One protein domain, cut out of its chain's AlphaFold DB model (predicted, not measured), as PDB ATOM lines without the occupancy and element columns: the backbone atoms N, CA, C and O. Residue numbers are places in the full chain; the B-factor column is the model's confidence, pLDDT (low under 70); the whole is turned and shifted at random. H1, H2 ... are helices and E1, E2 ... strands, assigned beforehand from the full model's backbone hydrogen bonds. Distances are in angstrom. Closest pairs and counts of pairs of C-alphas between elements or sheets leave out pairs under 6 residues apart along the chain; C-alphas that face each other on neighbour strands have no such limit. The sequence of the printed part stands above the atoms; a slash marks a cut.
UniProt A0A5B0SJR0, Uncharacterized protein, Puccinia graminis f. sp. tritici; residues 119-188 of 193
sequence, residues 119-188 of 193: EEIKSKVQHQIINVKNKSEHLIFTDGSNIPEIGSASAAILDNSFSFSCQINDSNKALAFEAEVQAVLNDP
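What this domain is: This is residues 119 to 188 of the 193 residues of an uncharacterized protein of Puccinia graminis f. sp. tritici (UniProt A0A5B0SJR0). A meander sheet of E1, E2 and E3, each the antiparallel neighbour of the one before, has H2 packed along one face; H1 leads off one end, residues 119 to 124 sticking out. The printed part, 70 residues of mixed class, runs H1, E1, E2, E3, H2. It is only just compact, close to loose: radius of gyration of the C-alphas 13.0 A, spans 37 by 30 by 18 A.

Where its parts are: E1 is residues 138 to 144, E2 153 to 159, E3 163 to 168. H1, residues 119 to 133, 22.8 A, begins at C-alpha (-2.295, 99.049, -15.286); H2, residues 175 to 186, ends at (11.635, 89.273, -6.480).

How they stand to each other: Within hydrogen-bond range, each 2.8 A, are N 141 and O 156 in hairpin E1 and E2, N 157 and O 164 in hairpin E2 and E3. So is every O i to N i+4 pair in H2, 10 of 11 in H1. H2 is on the sheet, over E2, height 7.7 A. H1 only grazes the sheet.

The domain as a whole: The printed part has no cut; pLDDT is under 70 at 17 residues, among them 145 to 151.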
ATOM      1  N   GLU A 119      -2.750  99.946 -14.219       82.94
ATOM      2  CA  GLU A 119      -2.295  99.049 -15.286       82.94
ATOM      3  C   GLU A 119      -0.958  99.509 -15.891       82.94
ATOM      4  O   GLU A 119      -0.106  98.691 -16.229       82.94
ATOM      5  N   GLU A 120      -0.741 100.823 -15.976       82.50
ATOM      6  CA  GLU A 120       0.452 101.436 -16.581       82.50
ATOM      7  C   GLU A 120       1.572 101.684 -15.560       82.50
ATOM      8  O   GLU A 120       2.731 101.894 -15.925       82.50
ATOM      9  N   ILE A 121       1.245 101.669 -14.262       83.44
ATOM     10  CA  ILE A 121       2.215 101.993 -13.215       83.44
ATOM     11  C   ILE A 121       3.311 100.935 -13.097       83.44
ATOM     12  O   ILE A 121       4.469 101.289 -12.879       83.44
ATOM     13  N   LYS A 122       2.967  99.653 -13.290       80.62
ATOM     14  CA  LYS A 122       3.906  98.543 -13.094       80.62
ATOM     15  C   LYS A 122       5.096  98.661 -14.048       80.62
ATOM     16  O   LYS A 122       6.238  98.670 -13.597       80.62
ATOM     17  N   SER A 123       4.837  98.834 -15.344       83.31
ATOM     18  CA  SER A 123       5.894  98.970 -16.356       83.31
ATOM     19  C   SER A 123       6.723 100.239 -16.153       83.31
ATOM     20  O   SER A 123       7.949 100.219 -16.266       83.31
ATOM     21  N   LYS A 124       6.082 101.354 -15.786       85.38
ATOM     22  CA  LYS A 124       6.776 102.626 -15.564       85.38
ATOM     23  C   LYS A 124       7.724 102.581 -14.365       85.38
ATOM     24  O   LYS A 124       8.849 103.071 -14.472       85.38
ATOM     25  N   VAL A 125       7.293 101.988 -13.250       83.81
ATOM     26  CA  VAL A 125       8.133 101.810 -12.055       83.81
ATOM     27  C   VAL A 125       9.303 100.878 -12.361       83.81
ATOM     28  O   VAL A 125      10.431 101.198 -12.001       83.81
ATOM     29  N   GLN A 126       9.086  99.800 -13.118       81.38
ATOM     30  CA  GLN A 126      10.173  98.915 -13.555       81.38
ATOM     31  C   GLN A 126      11.234  99.660 -14.378       81.38
ATOM     32  O   GLN A 126      12.425  99.559 -14.085       81.38
ATOM     33  N   HIS A 127      10.828 100.476 -15.354       84.31
ATOM     34  CA  HIS A 127      11.774 101.301 -16.114       84.31
ATOM     35  C   HIS A 127      12.526 102.310 -15.236       84.31
ATOM     36  O   HIS A 127      13.714 102.548 -15.454       84.31
ATOM     37  N   GLN A 128      11.862 102.901 -14.238       85.06
ATOM     38  CA  GLN A 128      12.510 103.798 -13.276       85.06
ATOM     39  C   GLN A 128      13.555 103.056 -12.441       85.06
ATOM     40  O   GLN A 128      14.682 103.530 -12.346       85.06
ATOM     41  N   ILE A 129      13.219 101.876 -11.913       83.69
ATOM     42  CA  ILE A 129      14.145 101.039 -11.143       83.69
ATOM     43  C   ILE A 129      15.375 100.694 -11.985       83.69
ATOM     44  O   ILE A 129      16.490 100.908 -11.524       83.69
ATOM     45  N   ILE A 130      15.201 100.254 -13.236       81.81
ATOM     46  CA  ILE A 130      16.321  99.926 -14.139       81.81
ATOM     47  C   ILE A 130      17.216 101.150 -14.380       81.81
ATOM     48  O   ILE A 130      18.440 101.068 -14.280       81.81
ATOM     49  N   ASN A 131      16.612 102.305 -14.667       81.62
ATOM     50  CA  ASN A 131      17.358 103.531 -14.943       81.62
ATOM     51  C   ASN A 131      18.153 104.031 -13.734       81.62
ATOM     52  O   ASN A 131      19.229 104.606 -13.913       81.62
ATOM     53  N   VAL A 132      17.613 103.862 -12.525       81.69
ATOM     54  CA  VAL A 132      18.260 104.315 -11.290       81.69
ATOM     55  C   VAL A 132      19.276 103.285 -10.801       81.69
ATOM     56  O   VAL A 132      20.367 103.693 -10.426       81.69
ATOM     57  N   LYS A 133      19.020 101.975 -10.932       77.38
ATOM     58  CA  LYS A 133      19.973 100.904 -10.582       77.38
ATOM     59  C   LYS A 133      21.332 101.079 -11.269       77.38
ATOM     60  O   LYS A 133      22.369 100.874 -10.658       77.38
ATOM     61  N   ASN A 134      21.335 101.546 -12.517       72.44
ATOM     62  CA  ASN A 134      22.571 101.819 -13.258       72.44
ATOM     63  C   ASN A 134      23.330 103.076 -12.780       72.44
ATOM     64  O   ASN A 134      24.445 103.319 -13.232       72.44
ATOM     65  N   LYS A 135      22.720 103.914 -11.930       75.31
ATOM     66  CA  LYS A 135      23.246 105.215 -11.478       75.31
ATOM     67  C   LYS A 135      23.460 105.314  -9.967       75.31
ATOM     68  O   LYS A 135      24.192 106.199  -9.536       75.31
ATOM     69  N   SER A 136      22.788 104.487  -9.175       65.25
ATOM     70  CA  SER A 136      22.822 104.512  -7.712       65.25
ATOM     71  C   SER A 136      23.371 103.204  -7.166       65.25
ATOM     72  O   SER A 136      22.980 102.141  -7.641       65.25
ATOM     73  N   GLU A 137      24.187 103.282  -6.118       68.62
ATOM     74  CA  GLU A 137      24.694 102.097  -5.416       68.62
ATOM     75  C   GLU A 137      23.566 101.348  -4.692       68.62
ATOM     76  O   GLU A 137      23.501 100.126  -4.749       68.62
ATOM     77  N   HIS A 138      22.611 102.062  -4.088       79.06
ATOM     78  CA  HIS A 138      21.555 101.438  -3.291       79.06
ATOM     79  C   HIS A 138      20.174 102.008  -3.609       79.06
ATOM     80  O   HIS A 138      19.962 103.221  -3.602       79.06
ATOM     81  N   LEU A 139      19.214 101.113  -3.844       83.25
ATOM     82  CA  LEU A 139      17.795 101.434  -3.963       83.25
ATOM     83  C   LEU A 139      17.071 100.966  -2.707       83.25
ATOM     84  O   LEU A 139      17.066  99.776  -2.405       83.25
ATOM     85  N   ILE A 140      16.448 101.901  -1.992       84.00
ATOM     86  CA  ILE A 140      15.693 101.606  -0.774       84.00
ATOM     87  C   ILE A 140      14.204 101.718  -1.087       84.00
ATOM     88  O   ILE A 140      13.723 102.768  -1.513       84.00
ATOM     89  N   PHE A 141      13.479 100.634  -0.851       84.56
ATOM     90  CA  PHE A 141      12.027 100.568  -0.932       84.56
ATOM     91  C   PHE A 141      11.478 100.502   0.480       84.56
ATOM     92  O   PHE A 141      11.938  99.701   1.287       84.56
ATOM     93  N   THR A 142      10.497 101.335   0.787       84.00
ATOM     94  CA  THR A 142       9.831 101.320   2.086       84.00
ATOM     95  C   THR A 142       8.341 101.342   1.862       84.00
ATOM     96  O   THR A 142       7.859 102.144   1.061       84.00
ATOM     97  N   ASP A 143       7.629 100.519   2.609       80.56
ATOM     98  CA  ASP A 143       6.179 100.556   2.674       80.56
ATOM     99  C   ASP A 143       5.737 100.460   4.130       80.56
ATOM    100  O   ASP A 143       6.437  99.904   4.979       80.56
ATOM    101  N   GLY A 144       4.598 101.051   4.450       79.31
ATOM    102  CA  GLY A 144       4.105 101.055   5.811       79.31
ATOM    103  C   GLY A 144       2.894 101.937   6.018       79.31
ATOM    104  O   GLY A 144       2.542 102.804   5.219       79.31
ATOM    105  N   SER A 145       2.256 101.716   7.161       65.56
ATOM    106  CA  SER A 145       1.062 102.450   7.557       65.56
ATOM    107  C   SER A 145       1.401 103.585   8.517       65.56
ATOM    108  O   SER A 145       2.118 103.403   9.502       65.56
ATOM    109  N   ASN A 146       0.824 104.762   8.274       59.31
ATOM    110  CA  ASN A 146       0.875 105.882   9.211       59.31
ATOM    111  C   ASN A 146      -0.166 105.702  10.334       59.31
ATOM    112  O   ASN A 146      -1.036 106.552  10.523       59.31
ATOM    113  N   ILE A 147      -0.143 104.556  11.025       55.28
ATOM    114  CA  ILE A 147      -1.000 104.319  12.192       55.28
ATOM    115  C   ILE A 147      -0.282 104.880  13.425       55.28
ATOM    116  O   ILE A 147       0.832 104.428  13.720       55.28
ATOM    117  N   PRO A 148      -0.893 105.831  14.157       48.31
ATOM    118  CA  PRO A 148      -0.312 106.380  15.375       48.31
ATOM    119  C   PRO A 148       0.049 105.285  16.393       48.31
ATOM    120  O   PRO A 148      -0.629 104.265  16.493       48.31
ATOM    121  N   GLU A 149       1.116 105.525  17.158       59.38
ATOM    122  CA  GLU A 149       1.609 104.735  18.305       59.38
ATOM    123  C   GLU A 149       2.341 103.414  18.015       59.38
ATOM    124  O   GLU A 149       3.273 103.101  18.751       59.38
ATOM    125  N   ILE A 150       1.990 102.654  16.971       61.31
ATOM    126  CA  ILE A 150       2.591 101.317  16.749       61.31
ATOM    127  C   ILE A 150       3.301 101.180  15.400       61.31
ATOM    128  O   ILE A 150       4.288 100.454  15.350       61.31
ATOM    129  N   GLY A 151       2.839 101.869  14.347       64.75
ATOM    130  CA  GLY A 151       3.448 101.914  13.007       64.75
ATOM    131  C   GLY A 151       4.051 100.596  12.499       64.75
ATOM    132  O   GLY A 151       5.178 100.250  12.838       64.75
ATOM    133  N   SER A 152       3.351  99.867  11.632       73.75
ATOM    134  CA  SER A 152       3.946  98.710  10.943       73.75
ATOM    135  C   SER A 152       4.488  99.130   9.587       73.75
ATOM    136  O   SER A 152       3.797  99.825   8.837       73.75
ATOM    137  N   ALA A 153       5.715  98.708   9.293       81.38
ATOM    138  CA  ALA A 153       6.399  99.011   8.048       81.38
ATOM    139  C   ALA A 153       7.328  97.861   7.654       81.38
ATOM    140  O   ALA A 153       7.683  97.023   8.482       81.38
ATOM    141  N   SER A 154       7.741  97.865   6.398       81.88
ATOM    142  CA  SER A 154       8.765  96.990   5.852       81.88
ATOM    143  C   SER A 154       9.678  97.798   4.945       81.88
ATOM    144  O   SER A 154       9.269  98.794   4.343       81.88
ATOM    145  N   ALA A 155      10.929  97.373   4.857       85.06
ATOM    146  CA  ALA A 155      11.911  97.982   3.984       85.06
ATOM    147  C   ALA A 155      12.654  96.911   3.191       85.06
ATOM    148  O   ALA A 155      12.880  95.804   3.673       85.06
ATOM    149  N   ALA A 156      13.047  97.250   1.973       84.62
ATOM    150  CA  ALA A 156      13.983  96.477   1.187       84.62
ATOM    151  C   ALA A 156      15.086  97.360   0.652       84.62
ATOM    152  O   ALA A 156      14.887  98.535   0.353       84.62
ATOM    153  N   ILE A 157      16.240  96.739   0.483       84.62
ATOM    154  CA  ILE A 157      17.392  97.309  -0.175       84.62
ATOM    155  C   ILE A 157      17.705  96.420  -1.368       84.62
ATOM    156  O   ILE A 157      17.845  95.202  -1.234       84.62
ATOM    157  N   LEU A 158      17.803  97.042  -2.535       82.25
ATOM    158  CA  LEU A 158      18.335  96.437  -3.741       82.25
ATOM    159  C   LEU A 158      19.661  97.119  -4.067       82.25
ATOM    160  O   LEU A 158      19.696  98.300  -4.415       82.25
ATOM    161  N   ASP A 159      20.733  96.351  -3.957       80.69
ATOM    162  CA  ASP A 159      22.068  96.686  -4.436       80.69
ATOM    163  C   ASP A 159      22.359  95.865  -5.712       80.69
ATOM    164  O   ASP A 159      21.634  94.938  -6.089       80.69
ATOM    165  N   ASN A 160      23.430  96.205  -6.415       71.75
ATOM    166  CA  ASN A 160      23.963  95.443  -7.535       71.75
ATOM    167  C   ASN A 160      24.406  94.033  -7.131       71.75
ATOM    168  O   ASN A 160      24.338  93.123  -7.957       71.75
ATOM    169  N   SER A 161      24.852  93.856  -5.883       74.69
ATOM    170  CA  SER A 161      25.428  92.599  -5.393       74.69
ATOM    171  C   SER A 161      24.504  91.792  -4.474       74.69
ATOM    172  O   SER A 161      24.653  90.574  -4.390       74.69
ATOM    173  N   PHE A 162      23.530  92.430  -3.821       77.81
ATOM    174  CA  PHE A 162      22.597  91.751  -2.925       77.81
ATOM    175  C   PHE A 162      21.221  92.422  -2.889       77.81
ATOM    176  O   PHE A 162      21.059  93.608  -3.168       77.81
ATOM    177  N   SER A 163      20.219  91.641  -2.500       80.44
ATOM    178  CA  SER A 163      18.873  92.109  -2.186       80.44
ATOM    179  C   SER A 163      18.526  91.685  -0.767       80.44
ATOM    180  O   SER A 163      18.723  90.523  -0.407       80.44
ATOM    181  N   PHE A 164      17.995  92.603   0.031       82.25
ATOM    182  CA  PHE A 164      17.617  92.337   1.413       82.25
ATOM    183  C   PHE A 164      16.259  92.961   1.717       82.25
ATOM    184  O   PHE A 164      16.009  94.091   1.314       82.25
ATOM    185  N   SER A 165      15.403  92.255   2.452       82.75
ATOM    186  CA  SER A 165      14.139  92.781   2.974       82.75
ATOM    187  C   SER A 165      14.067  92.575   4.479       82.75
ATOM    188  O   SER A 165      14.474  91.525   4.977       82.75
ATOM    189  N   CYS A 166      13.502  93.539   5.195       81.25
ATOM    190  CA  CYS A 166      13.219  93.421   6.613       81.25
ATOM    191  C   CYS A 166      11.862  94.016   6.985       81.25
ATOM    192  O   CYS A 166      11.373  94.976   6.386       81.25
ATOM    193  N   GLN A 167      11.284  93.443   8.033       83.81
ATOM    194  CA  GLN A 167      10.117  93.971   8.719       83.81
ATOM    195  C   GLN A 167      10.557  94.958   9.804       83.81
ATOM    196  O   GLN A 167      11.572  94.754  10.477       83.81
ATOM    197  N   ILE A 168       9.763  96.003  10.017       71.06
ATOM    198  CA  ILE A 168       9.961  96.990  11.077       71.06
ATOM    199  C   ILE A 168       8.843  96.799  12.115       71.06
ATOM    200  O   ILE A 168       7.654  96.901  11.808       71.06
ATOM    201  N   ASN A 169       9.253  96.552  13.363       70.94
ATOM    202  CA  ASN A 169       8.440  96.397  14.581       70.94
ATOM    203  C   ASN A 169       7.784  95.022  14.822       70.94
ATOM    204  O   ASN A 169       8.277  94.272  15.663       70.94
ATOM    205  N   ASP A 170       6.654  94.713  14.174       69.56
ATOM    206  CA  ASP A 170       5.765  93.590  14.547       69.56
ATOM    207  C   ASP A 170       5.564  92.616  13.380       69.56
ATOM    208  O   ASP A 170       4.931  92.955  12.374       69.56
ATOM    209  N   SER A 171       6.066  91.388  13.535       65.81
ATOM    210  CA  SER A 171       6.112  90.391  12.466       65.81
ATOM    211  C   SER A 171       4.760  89.879  12.009       65.81
ATOM    212  O   SER A 171       4.683  89.319  10.929       65.81
ATOM    213  N   ASN A 172       3.691  90.051  12.787       69.75
ATOM    214  CA  ASN A 172       2.355  89.618  12.370       69.75
ATOM    215  C   ASN A 172       1.620  90.707  11.583       69.75
ATOM    216  O   ASN A 172       0.748  90.408  10.769       69.75
ATOM    217  N   LYS A 173       1.969  91.975  11.821       66.50
ATOM    218  CA  LYS A 173       1.340  93.139  11.178       66.50
ATOM    219  C   LYS A 173       2.124  93.640   9.970       66.50
ATOM    220  O   LYS A 173       1.543  94.271   9.093       66.50
ATOM    221  N   ALA A 174       3.424  93.352   9.913       66.00
ATOM    222  CA  ALA A 174       4.304  93.764   8.827       66.00
ATOM    223  C   ALA A 174       4.297  92.819   7.608       66.00
ATOM    224  O   ALA A 174       4.868  93.176   6.584       66.00
ATOM    225  N   LEU A 175       3.628  91.655   7.673       74.19
ATOM    226  CA  LEU A 175       3.646  90.640   6.599       74.19
ATOM    227  C   LEU A 175       3.137  91.162   5.255       74.19
ATOM    228  O   LEU A 175       3.714  90.844   4.222       74.19
ATOM    229  N   ALA A 176       2.066  91.960   5.259       75.19
ATOM    230  CA  ALA A 176       1.519  92.523   4.026       75.19
ATOM    231  C   ALA A 176       2.520  93.493   3.377       75.19
ATOM    232  O   ALA A 176       2.862  93.332   2.210       75.19
ATOM    233  N   PHE A 177       3.066  94.423   4.164       77.81
ATOM    234  CA  PHE A 177       4.064  95.389   3.698       77.81
ATOM    235  C   PHE A 177       5.368  94.701   3.270       77.81
ATOM    236  O   PHE A 177       6.006  95.110   2.308       77.81
ATOM    237  N   GLU A 178       5.777  93.630   3.958       78.44
ATOM    238  CA  GLU A 178       6.940  92.839   3.547       78.44
ATOM    239  C   GLU A 178       6.688  92.147   2.213       78.44
ATOM    240  O   GLU A 178       7.554  92.207   1.350       78.44
ATOM    241  N   ALA A 179       5.515  91.542   2.014       76.44
ATOM    242  CA  ALA A 179       5.173  90.906   0.749       76.44
ATOM    243  C   ALA A 179       5.167  91.912  -0.413       76.44
ATOM    244  O   ALA A 179       5.665  91.597  -1.492       76.44
ATOM    245  N   GLU A 180       4.659  93.130  -0.201       75.69
ATOM    246  CA  GLU A 180       4.678  94.199  -1.210       75.69
ATOM    247  C   GLU A 180       6.107  94.631  -1.554       75.69
ATOM    248  O   GLU A 180       6.485  94.714  -2.724       75.69
ATOM    249  N   VAL A 181       6.936  94.828  -0.534       80.31
ATOM    250  CA  VAL A 181       8.330  95.242  -0.685       80.31
ATOM    251  C   VAL A 181       9.202  94.117  -1.276       80.31
ATOM    252  O   VAL A 181      10.055  94.369  -2.128       80.31
ATOM    253  N   GLN A 182       8.954  92.860  -0.907       78.94
ATOM    254  CA  GLN A 182       9.590  91.680  -1.499       78.94
ATOM    255  C   GLN A 182       9.144  91.445  -2.937       78.94
ATOM    256  O   GLN A 182       9.961  91.011  -3.742       78.94
ATOM    257  N   ALA A 183       7.894  91.742  -3.296       76.06
ATOM    258  CA  ALA A 183       7.449  91.649  -4.683       76.06
ATOM    259  C   ALA A 183       8.264  92.582  -5.590       76.06
ATOM    260  O   ALA A 183       8.572  92.218  -6.720       76.06
ATOM    261  N   VAL A 184       8.688  93.746  -5.085       75.38
ATOM    262  CA  VAL A 184       9.588  94.650  -5.819       75.38
ATOM    263  C   VAL A 184      10.996  94.059  -5.978       75.38
ATOM    264  O   VAL A 184      11.614  94.252  -7.022       75.38
ATOM    265  N   LEU A 185      11.497  93.323  -4.979       73.19
ATOM    266  CA  LEU A 185      12.806  92.656  -5.044       73.19
ATOM    267  C   LEU A 185      12.815  91.407  -5.935       73.19
ATOM    268  O   LEU A 185      13.789  91.189  -6.652       73.19
ATOM    269  N   ASN A 186      11.762  90.590  -5.846       68.44
ATOM    270  CA  ASN A 186      11.635  89.273  -6.480       68.44
ATOM    271  C   ASN A 186      11.073  89.328  -7.908       68.44
ATOM    272  O   ASN A 186      11.115  88.313  -8.600       68.44
ATOM    273  N   ASP A 187      10.638  90.504  -8.372       62.62
ATOM    274  CA  ASP A 187      10.440  90.821  -9.794       62.62
ATOM    275  C   ASP A 187      11.669  91.590 -10.381       62.62
ATOM    276  O   ASP A 187      11.488  92.674 -10.956       62.62
ATOM    277  N   PRO A 188      12.939  91.109 -10.306       50.25
ATOM    278  CA  PRO A 188      13.953  91.580 -11.242       50.25
ATOM    279  C   PRO A 188      13.586  91.043 -12.641       50.25
ATOM    280  O   PRO A 188      12.835  90.070 -12.752       50.25
TER     281      PRO A 188